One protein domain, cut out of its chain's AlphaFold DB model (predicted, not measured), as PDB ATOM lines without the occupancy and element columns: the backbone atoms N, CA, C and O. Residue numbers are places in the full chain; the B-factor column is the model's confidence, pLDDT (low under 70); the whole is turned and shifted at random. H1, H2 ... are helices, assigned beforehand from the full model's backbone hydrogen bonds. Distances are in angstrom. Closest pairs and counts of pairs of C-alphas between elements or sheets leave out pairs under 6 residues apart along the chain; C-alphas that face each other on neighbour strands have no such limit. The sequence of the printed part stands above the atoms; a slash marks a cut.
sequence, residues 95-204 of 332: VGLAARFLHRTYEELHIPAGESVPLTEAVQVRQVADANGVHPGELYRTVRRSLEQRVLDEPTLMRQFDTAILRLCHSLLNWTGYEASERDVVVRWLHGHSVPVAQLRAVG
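What this domain is: This is residues 95 to 204 of the 332 residues of an uncharacterized protein of Actinosynnema sp. ALI-1.44 (UniProt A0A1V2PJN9). Three helices, H3, H4 and H5, run back and forth side by side as a row, and H1 crosses over H3 and H4. Short H2 packs at the beginning of H3, and short H6 lies beyond H5, at the other end of the domain. The printed part has 110 residues with six named helices, H1 to H6 in order along the chain, and no named strand: all helix. It is compact, with a radius of gyration of the C-alphas of 14.1 A and spans of 42 by 30 by 24 A.

Where its parts are: H3, the longest helix, covers residues 136 to 152 and 23.9 A, beginning at C-alpha 136 (-15.588, 6.899, -12.779). H4 is residues 161 to 173, 18.7 A, and H5 residues 180 to 190, 15.7 A. H1 is residues 95 to 108, 20.0 A, from C-alpha 95 at (-36.130, 1.199, -6.598). H2 is residues 125 to 132, and H6 residues 197 to 202, ending at (-31.238, 15.090, 5.918).

How they stand to each other: H3 and H4 form a helical hairpin at a shallow tilt of 18 degrees, closest at the C-alphas of Val 151 and Asp 162, 6.3 A. H4 and H5 form another at 27 degrees, with Leu 168 and Arg 183 closest, C-alphas 5.5 A apart. H1 touches H4, about perpendicular at 75 degrees; the closest C-alphas, of Ala 98 and Cys 169, are 5.5 A apart. H1 touches H3 with residues 102 to 106 alone, closest at the C-alphas of Thr 105 and Val 143, 6.8 A. H2 touches residues 136 to 140 of H3, with the C-alphas of Ala 129 and Pro 136 closest at 5.1 A. H5 and H6 only just touch, with 3 pairs of C-alphas within 8 A, the closest those of Val 185 and Gln 199, 6.9 A. H3 and H5 are apart. Every O i to N i+4 pair is within hydrogen-bond range in H1, H2, H4, H5 and H6, and 12 of 13 in H3.

The domain as a whole: The C-alphas farthest apart, of Gly 133 and Ser 194, are 43.4 A apart. The printed part has no cut. The link from H1 to H2, residues 109 to 124, is long. Residues 177 to 178 are under pLDDT 70.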
ATOM      1  N   VAL A  95     -37.544   1.468  -6.338       95.94
ATOM      2  CA  VAL A  95     -36.130   1.199  -6.598       95.94
ATOM      3  C   VAL A  95     -35.958   0.695  -8.025       95.94
ATOM      4  O   VAL A  95     -35.100   1.214  -8.735       95.94
ATOM      5  N   GLY A  96     -36.815  -0.227  -8.467       95.88
ATOM      6  CA  GLY A  96     -36.832  -0.716  -9.841       95.88
ATOM      7  C   GLY A  96     -37.125   0.372 -10.871       95.88
ATOM      8  O   GLY A  96     -36.425   0.459 -11.875       95.88
ATOM      9  N   LEU A  97     -38.092   1.261 -10.622       96.81
ATOM     10  CA  LEU A  97     -38.359   2.395 -11.519       96.81
ATOM     11  C   LEU A  97     -37.175   3.367 -11.598       96.81
ATOM     12  O   LEU A  97     -36.813   3.811 -12.686       96.81
ATOM     13  N   ALA A  98     -36.540   3.681 -10.467       96.31
ATOM     14  CA  ALA A  98     -35.352   4.528 -10.457       96.31
ATOM     15  C   ALA A  98     -34.157   3.858 -11.159       96.31
ATOM     16  O   ALA A  98     -33.416   4.528 -11.875       96.31
ATOM     17  N   ALA A  99     -33.998   2.537 -11.027       95.00
ATOM     18  CA  ALA A  99     -33.013   1.773 -11.785       95.00
ATOM     19  C   ALA A  99     -33.275   1.845 -13.297       95.00
ATOM     20  O   ALA A  99     -32.353   2.150 -14.054       95.00
ATOM     21  N   ARG A 100     -34.526   1.676 -13.744       95.38
ATOM     22  CA  ARG A 100     -34.894   1.816 -15.165       95.38
ATOM     23  C   ARG A 100     -34.545   3.201 -15.701       95.38
ATOM     24  O   ARG A 100     -33.961   3.324 -16.775       95.38
ATOM     25  N   PHE A 101     -34.853   4.242 -14.932       95.69
ATOM     26  CA  PHE A 101     -34.504   5.617 -15.284       95.69
ATOM     27  C   PHE A 101     -32.984   5.827 -15.411       95.69
ATOM     28  O   PHE A 101     -32.520   6.515 -16.325       95.69
ATOM     29  N   LEU A 102     -32.195   5.196 -14.537       94.31
ATOM     30  CA  LEU A 102     -30.735   5.214 -14.623       94.31
ATOM     31  C   LEU A 102     -30.219   4.505 -15.876       94.31
ATOM     32  O   LEU A 102     -29.386   5.076 -16.575       94.31
ATOM     33  N   HIS A 103     -30.734   3.315 -16.194       93.62
ATOM     34  CA  HIS A 103     -30.386   2.593 -17.425       93.62
ATOM     35  C   HIS A 103     -30.621   3.451 -18.668       93.62
ATOM     36  O   HIS A 103     -29.702   3.640 -19.459       93.62
ATOM     37  N   ARG A 104     -31.792   4.087 -18.781       92.62
ATOM     38  CA  ARG A 104     -32.088   5.007 -19.895       92.62
ATOM     39  C   ARG A 104     -31.146   6.205 -19.936       92.62
ATOM     40  O   ARG A 104     -30.763   6.663 -21.006       92.62
ATOM     41  N   THR A 105     -30.751   6.719 -18.772       94.62
ATOM     42  CA  THR A 105     -29.775   7.815 -18.692       94.62
ATOM     43  C   THR A 105     -28.410   7.385 -19.225       94.62
ATOM     44  O   THR A 105     -27.778   8.130 -19.966       94.62
ATOM     45  N   TYR A 106     -27.959   6.178 -18.890       93.94
ATOM     46  CA  TYR A 106     -26.730   5.599 -19.435       93.94
ATOM     47  C   TYR A 106     -26.803   5.388 -20.953       93.94
ATOM     48  O   TYR A 106     -25.867   5.747 -21.670       93.94
ATOM     49  N   GLU A 107     -27.922   4.857 -21.449       92.50
ATOM     50  CA  GLU A 107     -28.170   4.651 -22.881       92.50
ATOM     51  C   GLU A 107     -28.141   5.965 -23.674       92.50
ATOM     52  O   GLU A 107     -27.462   6.056 -24.697       92.50
ATOM     53  N   GLU A 108     -28.820   7.005 -23.182       92.88
ATOM     54  CA  GLU A 108     -28.858   8.337 -23.805       92.88
ATOM     55  C   GLU A 108     -27.488   9.028 -23.815       92.88
ATOM     56  O   GLU A 108     -27.184   9.800 -24.722       92.88
ATOM     57  N   LEU A 109     -26.635   8.730 -22.831       94.56
ATOM     58  CA  LEU A 109     -25.248   9.194 -22.795       94.56
ATOM     59  C   LEU A 109     -24.310   8.360 -23.683       94.56
ATOM     60  O   LEU A 109     -23.119   8.665 -23.740       94.56
ATOM     61  N   HIS A 110     -24.823   7.332 -24.369       93.44
ATOM     62  CA  HIS A 110     -24.058   6.373 -25.169       93.44
ATOM     63  C   HIS A 110     -22.986   5.611 -24.368       93.44
ATOM     64  O   HIS A 110     -21.934   5.261 -24.900       93.44
ATOM     65  N   ILE A 111     -23.255   5.344 -23.082       92.62
ATOM     66  CA  ILE A 111     -22.383   4.587 -22.169       92.62
ATOM     67  C   ILE A 111     -23.251   3.542 -21.449       92.62
ATOM     68  O   ILE A 111     -23.601   3.740 -20.283       92.62
ATOM     69  N   PRO A 112     -23.679   2.466 -22.135       88.50
ATOM     70  CA  PRO A 112     -24.656   1.528 -21.597       88.50
ATOM     71  C   PRO A 112     -24.111   0.775 -20.378       88.50
ATOM     72  O   PRO A 112     -22.919   0.469 -20.278       88.50
ATOM     73  N   ALA A 113     -25.016   0.425 -19.467       81.94
ATOM     74  CA  ALA A 113     -24.693  -0.287 -18.233       81.94
ATOM     75  C   ALA A 113     -24.384  -1.792 -18.429       81.94
ATOM     76  O   ALA A 113     -23.981  -2.462 -17.478       81.94
ATOM     77  N   GLY A 114     -24.527  -2.299 -19.661       77.12
ATOM     78  CA  GLY A 114     -24.300  -3.693 -20.061       77.12
ATOM     79  C   GLY A 114     -25.600  -4.487 -20.234       77.12
ATOM     80  O   GLY A 114     -26.538  -4.331 -19.461       77.12
ATOM     81  N   GLU A 115     -25.654  -5.365 -21.243       72.06
ATOM     82  CA  GLU A 115     -26.876  -6.097 -21.642       72.06
ATOM     83  C   GLU A 115     -27.334  -7.169 -20.633       72.06
ATOM     84  O   GLU A 115     -28.464  -7.647 -20.698       72.06
ATOM     85  N   SER A 116     -26.471  -7.571 -19.697       78.44
ATOM     86  CA  SER A 116     -26.742  -8.679 -18.774       78.44
ATOM     87  C   SER A 116     -27.461  -8.279 -17.482       78.44
ATOM     88  O   SER A 116     -27.784  -9.163 -16.690       78.44
ATOM     89  N   VAL A 117     -27.664  -6.983 -17.220       82.19
ATOM     90  CA  VAL A 117     -28.297  -6.520 -15.976       82.19
ATOM     91  C   VAL A 117     -29.774  -6.205 -16.222       82.19
ATOM     92  O   VAL A 117     -30.075  -5.429 -17.129       82.19
ATOM     93  N   PRO A 118     -30.711  -6.759 -15.425       87.75
ATOM     94  CA  PRO A 118     -32.120  -6.402 -15.528       87.75
ATOM     95  C   PRO A 118     -32.331  -4.890 -15.388       87.75
ATOM     96  O   PRO A 118     -31.744  -4.255 -14.515       87.75
ATOM     97  N   LEU A 119     -33.238  -4.314 -16.182       87.69
ATOM     98  CA  LEU A 119     -33.525  -2.871 -16.135       87.69
ATOM     99  C   LEU A 119     -34.041  -2.395 -14.763       87.69
ATOM    100  O   LEU A 119     -33.972  -1.213 -14.448       87.69
ATOM    101  N   THR A 120     -34.579  -3.301 -13.947       86.62
ATOM    102  CA  THR A 120     -35.057  -3.027 -12.583       86.62
ATOM    103  C   THR A 120     -33.945  -3.069 -11.534       86.62
ATOM    104  O   THR A 120     -34.180  -2.740 -10.376       86.62
ATOM    105  N   GLU A 121     -32.730  -3.460 -11.906       88.31
ATOM    106  CA  GLU A 121     -31.576  -3.477 -11.014       88.31
ATOM    107  C   GLU A 121     -30.611  -2.359 -11.391       88.31
ATOM    108  O   GLU A 121     -30.207  -2.215 -12.544       88.31
ATOM    109  N   ALA A 122     -30.246  -1.532 -10.413       83.00
ATOM    110  CA  ALA A 122     -29.324  -0.435 -10.657       83.00
ATOM    111  C   ALA A 122     -27.895  -0.955 -10.836       83.00
ATOM    112  O   ALA A 122     -27.398  -1.723 -10.010       83.00
ATOM    113  N   VAL A 123     -27.210  -0.461 -11.868       84.06
ATOM    114  CA  VAL A 123     -25.773  -0.684 -12.061       84.06
ATOM    115  C   VAL A 123     -25.006   0.494 -11.490       84.06
ATOM    116  O   VAL A 123     -25.319   1.654 -11.764       84.06
ATOM    117  N   GLN A 124     -23.992   0.205 -10.678       87.50
ATOM    118  CA  GLN A 124     -23.218   1.254 -10.029       87.50
ATOM    119  C   GLN A 124     -22.345   1.977 -11.051       87.50
ATOM    120  O   GLN A 124     -21.744   1.353 -11.925       87.50
ATOM    121  N   VAL A 125     -22.169   3.287 -10.869       91.25
ATOM    122  CA  VAL A 125     -21.382   4.126 -11.789       91.25
ATOM    123  C   VAL A 125     -19.984   3.573 -12.031       91.25
ATOM    124  O   VAL A 125     -19.493   3.634 -13.152       91.25
ATOM    125  N   ARG A 126     -19.336   3.026 -10.997       90.56
ATOM    126  CA  ARG A 126     -17.989   2.456 -11.124       90.56
ATOM    127  C   ARG A 126     -17.968   1.242 -12.052       90.56
ATOM    128  O   ARG A 126     -17.102   1.168 -12.904       90.56
ATOM    129  N   GLN A 127     -18.961   0.360 -11.943       89.62
ATOM    130  CA  GLN A 127     -19.071  -0.822 -12.801       89.62
ATOM    131  C   GLN A 127     -19.285  -0.422 -14.264       89.62
ATOM    132  O   GLN A 127     -18.614  -0.950 -15.147       89.62
ATOM    133  N   VAL A 128     -20.166   0.555 -14.513       92.12
ATOM    134  CA  VAL A 128     -20.382   1.092 -15.866       92.12
ATOM    135  C   VAL A 128     -19.111   1.755 -16.398       92.12
ATOM    136  O   VAL A 128     -18.754   1.564 -17.559       92.12
ATOM    137  N   ALA A 129     -18.407   2.510 -15.554       92.88
ATOM    138  CA  ALA A 129     -17.175   3.189 -15.931       92.88
ATOM    139  C   ALA A 129     -16.070   2.205 -16.330       92.88
ATOM    140  O   ALA A 129     -15.472   2.361 -17.394       92.88
ATOM    141  N   ASP A 130     -15.863   1.168 -15.517       91.56
ATOM    142  CA  ASP A 130     -14.873   0.121 -15.760       91.56
ATOM    143  C   ASP A 130     -15.183  -0.645 -17.056       91.56
ATOM    144  O   ASP A 130     -14.290  -0.864 -17.873       91.56
ATOM    145  N   ALA A 131     -16.455  -0.992 -17.288       91.19
ATOM    146  CA  ALA A 131     -16.890  -1.712 -18.488       91.19
ATOM    147  C   ALA A 131     -16.716  -0.902 -19.786       91.19
ATOM    148  O   ALA A 131     -16.485  -1.481 -20.845       91.19
ATOM    149  N   ASN A 132     -16.811   0.428 -19.706       92.12
ATOM    150  CA  ASN A 132     -16.728   1.323 -20.862       92.12
ATOM    151  C   ASN A 132     -15.369   2.043 -20.979       92.12
ATOM    152  O   ASN A 132     -15.186   2.865 -21.875       92.12
ATOM    153  N   GLY A 133     -14.413   1.761 -20.087       92.69
ATOM    154  CA  GLY A 133     -13.080   2.369 -20.112       92.69
ATOM    155  C   GLY A 133     -13.067   3.882 -19.857       92.69
ATOM    156  O   GLY A 133     -12.182   4.578 -20.355       92.69
ATOM    157  N   VAL A 134     -14.038   4.406 -19.102       94.56
ATOM    158  CA  VAL A 134     -14.149   5.838 -18.769       94.56
ATOM    159  C   VAL A 134     -13.780   6.101 -17.312       94.56
ATOM    160  O   VAL A 134     -13.886   5.229 -16.454       94.56
ATOM    161  N   HIS A 135     -13.364   7.328 -16.988       94.88
ATOM    162  CA  HIS A 135     -13.019   7.666 -15.609       94.88
ATOM    163  C   HIS A 135     -14.284   7.733 -14.715       94.88
ATOM    164  O   HIS A 135     -15.178   8.546 -14.986       94.88
ATOM    165  N   PRO A 136     -14.368   6.983 -13.592       92.81
ATOM    166  CA  PRO A 136     -15.588   6.899 -12.779       92.81
ATOM    167  C   PRO A 136     -16.090   8.242 -12.243       92.81
ATOM    168  O   PRO A 136     -17.292   8.489 -12.185       92.81
ATOM    169  N   GLY A 137     -15.174   9.140 -11.865       93.81
ATOM    170  CA  GLY A 137     -15.536  10.463 -11.354       93.81
ATOM    171  C   GLY A 137     -16.061  11.419 -12.428       93.81
ATOM    172  O   GLY A 137     -16.802  12.347 -12.106       93.81
ATOM    173  N   GLU A 138     -15.692  11.214 -13.695       94.12
ATOM    174  CA  GLU A 138     -16.257  11.984 -14.808       94.12
ATOM    175  C   GLU A 138     -17.644  11.453 -15.155       94.12
ATOM    176  O   GLU A 138     -18.593  12.236 -15.187       94.12
ATOM    177  N   LEU A 139     -17.783  10.126 -15.272       94.38
ATOM    178  CA  LEU A 139     -19.073   9.486 -15.518       94.38
ATOM    179  C   LEU A 139     -20.097   9.844 -14.435       94.38
ATOM    180  O   LEU A 139     -21.213  10.234 -14.763       94.38
ATOM    181  N   TYR A 140     -19.709   9.804 -13.155       94.25
ATOM    182  CA  TYR A 140     -20.585  10.198 -12.048       94.25
ATOM    183  C   TYR A 140     -21.138  11.616 -12.224       94.25
ATOM    184  O   TYR A 140     -22.340  11.826 -12.091       94.25
ATOM    185  N   ARG A 141     -20.280  12.596 -12.545       94.44
ATOM    186  CA  ARG A 141     -20.708  13.992 -12.729       94.44
ATOM    187  C   ARG A 141     -21.628  14.147 -13.936       94.44
ATOM    188  O   ARG A 141     -22.601  14.893 -13.844       94.44
ATOM    189  N   THR A 142     -21.325  13.465 -15.038       95.69
ATOM    190  CA  THR A 142     -22.121  13.514 -16.271       95.69
ATOM    191  C   THR A 142     -23.502  12.899 -16.064       95.69
ATOM    192  O   THR A 142     -24.504  13.561 -16.325       95.69
ATOM    193  N   VAL A 143     -23.562  11.680 -15.520       94.62
ATOM    194  CA  VAL A 143     -24.820  10.976 -15.225       94.62
ATOM    195  C   VAL A 143     -25.646  11.775 -14.232       94.62
ATOM    196  O   VAL A 143     -26.806  12.059 -14.494       94.62
ATOM    197  N   ARG A 144     -25.038  12.226 -13.130       94.38
ATOM    198  CA  ARG A 144     -25.722  13.050 -12.132       94.38
ATOM    199  C   ARG A 144     -26.340  14.308 -12.743       94.38
ATOM    200  O   ARG A 144     -27.500  14.593 -12.477       94.38
ATOM    201  N   ARG A 145     -25.590  15.043 -13.571       95.62
ATOM    202  CA  ARG A 145     -26.104  16.244 -14.247       95.62
ATOM    203  C   ARG A 145     -27.279  15.911 -15.165       95.62
ATOM    204  O   ARG A 145     -28.256  16.648 -15.166       95.62
ATOM    205  N   SER A 146     -27.181  14.822 -15.924       95.06
ATOM    206  CA  SER A 146     -28.254  14.379 -16.818       95.06
ATOM    207  C   SER A 146     -29.519  14.001 -16.037       95.06
ATOM    208  O   SER A 146     -30.603  14.450 -16.393       95.06
ATOM    209  N   LEU A 147     -29.386  13.272 -14.923       93.69
ATOM    210  CA  LEU A 147     -30.509  12.943 -14.038       93.69
ATOM    211  C   LEU A 147     -31.169  14.194 -13.459       93.69
ATOM    212  O   LEU A 147     -32.387  14.331 -13.535       93.69
ATOM    213  N   GLU A 148     -30.366  15.097 -12.888       94.56
ATOM    214  CA  GLU A 148     -30.848  16.357 -12.317       94.56
ATOM    215  C   GLU A 148     -31.603  17.165 -13.375       94.56
ATOM    216  O   GLU A 148     -32.729  17.577 -13.126       94.56
ATOM    217  N   GLN A 149     -31.036  17.314 -14.573       94.88
ATOM    218  CA  GLN A 149     -31.682  18.035 -15.664       94.88
ATOM    219  C   GLN A 149     -33.010  17.386 -16.078       94.88
ATOM    220  O   GLN A 149     -34.031  18.057 -16.095       94.88
ATOM    221  N   ARG A 150     -33.033  16.075 -16.336       93.75
ATOM    222  CA  ARG A 150     -34.244  15.370 -16.788       93.75
ATOM    223  C   ARG A 150     -35.398  15.438 -15.790       93.75
ATOM    224  O   ARG A 150     -36.546  15.517 -16.205       93.75
ATOM    225  N   VAL A 151     -35.106  15.360 -14.491       94.69
ATOM    226  CA  VAL A 151     -36.147  15.434 -13.455       94.69
ATOM    227  C   VAL A 151     -36.605  16.878 -13.241       94.69
ATOM    228  O   VAL A 151     -37.794  17.110 -13.065       94.69
ATOM    229  N   LEU A 152     -35.689  17.851 -13.251       91.75
ATOM    230  CA  LEU A 152     -36.027  19.259 -13.007       91.75
ATOM    231  C   LEU A 152     -36.674  19.946 -14.217       91.75
ATOM    232  O   LEU A 152     -37.422  20.905 -14.030       91.75
ATOM    233  N   ASP A 153     -36.410  19.456 -15.428       93.06
ATOM    234  CA  ASP A 153     -37.036  19.939 -16.660       93.06
ATOM    235  C   ASP A 153     -38.474  19.404 -16.827       93.06
ATOM    236  O   ASP A 153     -39.186  19.880 -17.708       93.06
ATOM    237  N   GLU A 154     -38.931  18.461 -15.987       92.00
ATOM    238  CA  GLU A 154     -40.312  17.966 -15.996       92.00
ATOM    239  C   GLU A 154     -41.237  18.892 -15.177       92.00
ATOM    240  O   GLU A 154     -41.247  18.838 -13.940       92.00
ATOM    241  N   PRO A 155     -42.079  19.721 -15.826       87.50
ATOM    242  CA  PRO A 155     -42.850  20.757 -15.139       87.50
ATOM    243  C   PRO A 155     -43.989  20.200 -14.274       87.50
ATOM    244  O   PRO A 155     -44.531  20.914 -13.430       87.50
ATOM    245  N   THR A 156     -44.377  18.940 -14.480       89.38
ATOM    246  CA  THR A 156     -45.480  18.293 -13.755       89.38
ATOM    247  C   THR A 156     -45.056  17.734 -12.387       89.38
ATOM    248  O   THR A 156     -45.904  17.334 -11.577       89.38
ATOM    249  N   LEU A 157     -43.751  17.719 -12.081       94.25
ATOM    250  CA  LEU A 157     -43.243  17.237 -10.798       94.25
ATOM    251  C   LEU A 157     -43.294  18.326  -9.725       94.25
ATOM    252  O   LEU A 157     -42.707  19.399  -9.832       94.25
ATOM    253  N   MET A 158     -43.956  18.023  -8.610       94.56
ATOM    254  CA  MET A 158     -43.902  18.868  -7.425       94.56
ATOM    255  C   MET A 158     -42.506  18.808  -6.786       94.56
ATOM    256  O   MET A 158     -41.934  17.731  -6.634       94.56
ATOM    257  N   ARG A 159     -42.037  19.942  -6.245       93.88
ATOM    258  CA  ARG A 159     -40.713  20.120  -5.602       93.88
ATOM    259  C   ARG A 159     -40.366  19.201  -4.412       93.88
ATOM    260  O   ARG A 159     -39.332  19.335  -3.765       93.88
ATOM    261  N   GLN A 160     -41.293  18.391  -3.929       95.06
ATOM    262  CA  GLN A 160     -40.985  17.384  -2.903       95.06
ATOM    263  C   GLN A 160     -40.884  15.995  -3.528       95.06
ATOM    264  O   GLN A 160     -40.161  15.147  -3.013       95.06
ATOM    265  N   PHE A 161     -41.567  15.794  -4.652       97.06
ATOM    266  CA  PHE A 161     -41.501  14.588  -5.449       97.06
ATOM    267  C   PHE A 161     -40.185  14.530  -6.235       97.06
ATOM    268  O   PHE A 161     -39.462  13.547  -6.101       97.06
ATOM    269  N   ASP A 162     -39.811  15.597  -6.952       95.75
ATOM    270  CA  ASP A 162     -38.527  15.680  -7.675       95.75
ATOM    271  C   ASP A 162     -37.324  15.384  -6.758       95.75
ATOM    272  O   ASP A 162     -36.439  14.603  -7.088       95.75
ATOM    273  N   THR A 163     -37.348  15.924  -5.543       95.88
ATOM    274  CA  THR A 163     -36.310  15.800  -4.531       95.88
ATOM    275  C   THR A 163     -36.241  14.364  -4.041       95.88
ATOM    276  O   THR A 163     -35.151  13.807  -3.942       95.88
ATOM    277  N   ALA A 164     -37.392  13.742  -3.767       96.69
ATOM    278  CA  ALA A 164     -37.460  12.338  -3.381       96.69
ATOM    279  C   ALA A 164     -36.878  11.432  -4.476       96.69
ATOM    280  O   ALA A 164     -36.026  10.593  -4.187       96.69
ATOM    281  N   ILE A 165     -37.281  11.641  -5.730       96.56
ATOM    282  CA  ILE A 165     -36.801  10.858  -6.870       96.56
ATOM    283  C   ILE A 165     -35.305  11.065  -7.106       96.56
ATOM    284  O   ILE A 165     -34.576  10.087  -7.240       96.56
ATOM    285  N   LEU A 166     -34.805  12.302  -7.077       95.06
ATOM    286  CA  LEU A 166     -33.374  12.572  -7.230       95.06
ATOM    287  C   LEU A 166     -32.551  11.925  -6.117       95.06
ATOM    288  O   LEU A 166     -31.501  11.350  -6.390       95.06
ATOM    289  N   ARG A 167     -33.030  11.958  -4.868       94.00
ATOM    290  CA  ARG A 167     -32.383  11.248  -3.752       94.00
ATOM    291  C   ARG A 167     -32.363   9.747  -3.981       94.00
ATOM    292  O   ARG A 167     -31.331   9.114  -3.774       94.00
ATOM    293  N   LEU A 168     -33.474   9.189  -4.454       94.62
ATOM    294  CA  LEU A 168     -33.563   7.776  -4.782       94.62
ATOM    295  C   LEU A 168     -32.574   7.400  -5.894       94.62
ATOM    296  O   LEU A 168     -31.755   6.511  -5.682       94.62
ATOM    297  N   CYS A 169     -32.558   8.118  -7.018       93.81
ATOM    298  CA  CYS A 169     -31.621   7.886  -8.120       93.81
ATOM    299  C   CYS A 169     -30.159   8.045  -7.678       93.81
ATOM    300  O   CYS A 169     -29.331   7.182  -7.958       93.81
ATOM    301  N   HIS A 170     -29.831   9.099  -6.924       91.56
ATOM    302  CA  HIS A 170     -28.481   9.297  -6.389       91.56
ATOM    303  C   HIS A 170     -28.053   8.160  -5.465       91.56
ATOM    304  O   HIS A 170     -26.902   7.728  -5.532       91.56
ATOM    305  N   SER A 171     -28.974   7.628  -4.656       92.06
ATOM    306  CA  SER A 171     -28.663   6.499  -3.782       92.06
ATOM    307  C   SER A 171     -28.272   5.233  -4.542       92.06
ATOM    308  O   SER A 171     -27.478   4.434  -4.050       92.06
ATOM    309  N   LEU A 172     -28.778   5.081  -5.766       90.88
ATOM    310  CA  LEU A 172     -28.503   3.940  -6.632       90.88
ATOM    311  C   LEU A 172     -27.197   4.089  -7.424       90.88
ATOM    312  O   LEU A 172     -26.577   3.081  -7.750       90.88
ATOM    313  N   LEU A 173     -26.718   5.318  -7.660       89.38
ATOM    314  CA  LEU A 173     -25.380   5.547  -8.227       89.38
ATOM    315  C   LEU A 173     -24.261   5.032  -7.298       89.38
ATOM    316  O   LEU A 173     -23.178   4.700  -7.786       89.38
ATOM    317  N   ASN A 174     -24.536   4.973  -5.984       82.94
ATOM    318  CA  ASN A 174     -23.693   4.397  -4.928       82.94
ATOM    319  C   ASN A 174     -22.224   4.861  -4.985       82.94
ATOM    320  O   ASN A 174     -21.286   4.061  -4.976       82.94
ATOM    321  N   TRP A 175     -22.007   6.175  -5.100       80.94
ATOM    322  CA  TRP A 175     -20.667   6.735  -5.285       80.94
ATOM    323  C   TRP A 175     -19.782   6.584  -4.038       80.94
ATOM    324  O   TRP A 175     -18.578   6.319  -4.165       80.94
ATOM    325  N   THR A 176     -20.373   6.763  -2.848       72.81
ATOM    326  CA  THR A 176     -19.661   6.776  -1.561       72.81
ATOM    327  C   THR A 176     -19.886   5.530  -0.704       72.81
ATOM    328  O   THR A 176     -19.044   5.249   0.147       72.81
ATOM    329  N   GLY A 177     -20.954   4.761  -0.938       66.44
ATOM    330  CA  GLY A 177     -21.261   3.517  -0.220       66.44
ATOM    331  C   GLY A 177     -22.133   3.681   1.033       66.44
ATOM    332  O   GLY A 177     -22.369   2.698   1.734       66.44
ATOM    333  N   TYR A 178     -22.614   4.892   1.336       61.12
ATOM    334  CA  TYR A 178     -23.421   5.222   2.527       61.12
ATOM    335  C   TYR A 178     -24.894   5.548   2.213       61.12
ATOM    336  O   TYR A 178     -25.687   5.853   3.109       61.12
ATOM    337  N   GLU A 179     -25.296   5.456   0.948       74.38
ATOM    338  CA  GLU A 179     -26.565   5.984   0.450       74.38
ATOM    339  C   GLU A 179     -27.779   5.061   0.700       74.38
ATOM    340  O   GLU A 179     -28.930   5.470   0.536       74.38
ATOM    341  N   ALA A 180     -27.558   3.831   1.183       74.94
ATOM    342  CA  ALA A 180     -28.629   2.869   1.470       74.94
ATOM    343  C   ALA A 180     -29.633   3.363   2.532       74.94
ATOM    344  O   ALA A 180     -30.804   2.979   2.503       74.94
ATOM    345  N   SER A 181     -29.187   4.229   3.450       84.88
ATOM    346  CA  SER A 181     -30.045   4.838   4.473       84.88
ATOM    347  C   SER A 181     -30.983   5.906   3.900       84.88
ATOM    348  O   SER A 181     -32.152   5.950   4.276       84.88
ATOM    349  N   GLU A 182     -30.519   6.719   2.943       89.81
ATOM    350  CA  GLU A 182     -31.348   7.726   2.266       89.81
ATOM    351  C   GLU A 182     -32.475   7.064   1.469       89.81
ATOM    352  O   GLU A 182     -33.627   7.497   1.536       89.81
ATOM    353  N   ARG A 183     -32.154   5.963   0.781       92.88
ATOM    354  CA  ARG A 183     -33.123   5.156   0.035       92.88
ATOM    355  C   ARG A 183     -34.287   4.697   0.914       92.88
ATOM    356  O   ARG A 183     -35.441   4.875   0.531       92.88
ATOM    357  N   ASP A 184     -33.996   4.127   2.088       94.00
ATOM    358  CA  ASP A 184     -35.036   3.662   3.019       94.00
ATOM    359  C   ASP A 184     -35.927   4.820   3.488       94.00
ATOM    360  O   ASP A 184     -37.153   4.704   3.481       94.00
ATOM    361  N   VAL A 185     -35.327   5.967   3.824       95.75
ATOM    362  CA  VAL A 185     -36.064   7.168   4.241       95.75
ATOM    363  C   VAL A 185     -37.046   7.616   3.155       95.75
ATOM    364  O   VAL A 185     -38.219   7.847   3.456       95.75
ATOM    365  N   VAL A 186     -36.591   7.709   1.901       96.75
ATOM    366  CA  VAL A 186     -37.422   8.139   0.768       96.75
ATOM    367  C   VAL A 186     -38.559   7.155   0.504       96.75
ATOM    368  O   VAL A 186     -39.718   7.566   0.440       96.75
ATOM    369  N   VAL A 187     -38.262   5.855   0.406       97.19
ATOM    370  CA  VAL A 187     -39.279   4.824   0.131       97.19
ATOM    371  C   VAL A 187     -40.316   4.774   1.252       97.19
ATOM    372  O   VAL A 187     -41.521   4.742   0.997       97.19
ATOM    373  N   ARG A 188     -39.887   4.852   2.516       97.19
ATOM    374  CA  ARG A 188     -40.811   4.913   3.655       97.19
ATOM    375  C   ARG A 188     -41.693   6.155   3.624       97.19
ATOM    376  O   ARG A 188     -42.875   6.051   3.958       97.19
ATOM    377  N   TRP A 189     -41.145   7.304   3.235       97.56
ATOM    378  CA  TRP A 189     -41.908   8.542   3.095       97.56
ATOM    379  C   TRP A 189     -42.957   8.447   1.977       97.56
ATOM    380  O   TRP A 189     -44.120   8.767   2.229       97.56
ATOM    381  N   LEU A 190     -42.594   7.914   0.802       97.56
ATOM    382  CA  LEU A 190     -43.525   7.653  -0.309       97.56
ATOM    383  C   LEU A 190     -44.632   6.666   0.085       97.56
ATOM    384  O   LEU A 190     -45.790   6.860  -0.267       97.56
ATOM    385  N   HIS A 191     -44.319   5.648   0.889       97.31
ATOM    386  CA  HIS A 191     -45.312   4.706   1.422       97.31
ATOM    387  C   HIS A 191     -46.212   5.299   2.523       97.31
ATOM    388  O   HIS A 191     -47.159   4.645   2.977       97.31
ATOM    389  N   GLY A 192     -45.929   6.526   2.968       95.75
ATOM    390  CA  GLY A 192     -46.675   7.213   4.017       95.75
ATOM    391  C   GLY A 192     -46.388   6.708   5.425       95.75
ATOM    392  O   GLY A 192     -47.193   6.960   6.329       95.75
ATOM    393  N   HIS A 193     -45.272   6.002   5.627       95.44
ATOM    394  CA  HIS A 193     -44.819   5.596   6.952       95.44
ATOM    395  C   HIS A 193     -44.362   6.807   7.770       95.44
ATOM    396  O   HIS A 193     -43.940   7.836   7.243       95.44
ATOM    397  N   SER A 194     -44.416   6.671   9.097       93.12
ATOM    398  CA  SER A 194     -43.830   7.672   9.985       93.12
ATOM    399  C   SER A 194     -42.307   7.655   9.842       93.12
ATOM    400  O   SER A 194     -41.675   6.603   9.994       93.12
ATOM    401  N   VAL A 195     -41.734   8.821   9.551       95.56
ATOM    402  CA  VAL A 195     -40.292   9.046   9.426       95.56
ATOM    403  C   VAL A 195     -39.918  10.240  10.312       95.56
ATOM    404  O   VAL A 195     -40.571  11.284  10.224       95.56
ATOM    405  N   PRO A 196     -38.892  10.125  11.179       95.00
ATOM    406  CA  PRO A 196     -38.437  11.236  12.007       95.00
ATOM    407  C   PRO A 196     -38.074  12.474  11.179       95.00
ATOM    408  O   PRO A 196     -37.367  12.382  10.178       95.00
ATOM    409  N   VAL A 197     -38.481  13.660  11.644       94.31
ATOM    410  CA  VAL A 197     -38.243  14.935  10.937       94.31
ATOM    411  C   VAL A 197     -36.757  15.177  10.654       94.31
ATOM    412  O   VAL A 197     -36.420  15.712   9.603       94.31
ATOM    413  N   ALA A 198     -35.864  14.764  11.557       94.31
ATOM    414  CA  ALA A 198     -34.421  14.877  11.348       94.31
ATOM    415  C   ALA A 198     -33.938  14.071  10.127       94.31
ATOM    416  O   ALA A 198     -33.129  14.574   9.354       94.31
ATOM    417  N   GLN A 199     -34.480  12.865   9.915       95.06
ATOM    418  CA  GLN A 199     -34.151  12.026   8.758       95.06
ATOM    419  C   GLN A 199     -34.721  12.612   7.464       95.06
ATOM    420  O   GLN A 199     -34.015  12.670   6.464       95.06
ATOM    421  N   LEU A 200     -35.956  13.130   7.493       95.19
ATOM    422  CA  LEU A 200     -36.546  13.812   6.333       95.19
ATOM    423  C   LEU A 200     -35.724  15.038   5.918       95.19
ATOM    424  O   LEU A 200     -35.407  15.203   4.743       95.19
ATOM    425  N   ARG A 201     -35.311  15.863   6.887       94.94
ATOM    426  CA  ARG A 201     -34.475  17.041   6.620       94.94
ATOM    427  C   ARG A 201     -33.118  16.670   6.028       94.94
ATOM    428  O   ARG A 201     -32.651  17.395   5.156       94.94
ATOM    429  N   ALA A 202     -32.515  15.559   6.457       93.00
ATOM    430  CA  ALA A 202     -31.238  15.090   5.918       93.00
ATOM    431  C   ALA A 202     -31.308  14.791   4.410       93.00
ATOM    432  O   ALA A 202     -30.350  15.062   3.693       93.00
ATOM    433  N   VAL A 203     -32.461  14.327   3.916       93.81
ATOM    434  CA  VAL A 203     -32.689  14.070   2.481       93.81
ATOM    435  C   VAL A 203     -33.374  15.233   1.745       93.81
ATOM    436  O   VAL A 203     -33.616  15.147   0.544       93.81
ATOM    437  N   GLY A 204     -33.650  16.355   2.420       93.88
ATOM    438  CA  GLY A 204     -34.298  17.534   1.819       93.88
ATOM    439  C   GLY A 204     -35.829  17.456   1.714       93.88
ATOM    440  O   GLY A 204     -36.446  18.287   1.048       93.88
TER     441      GLY A 204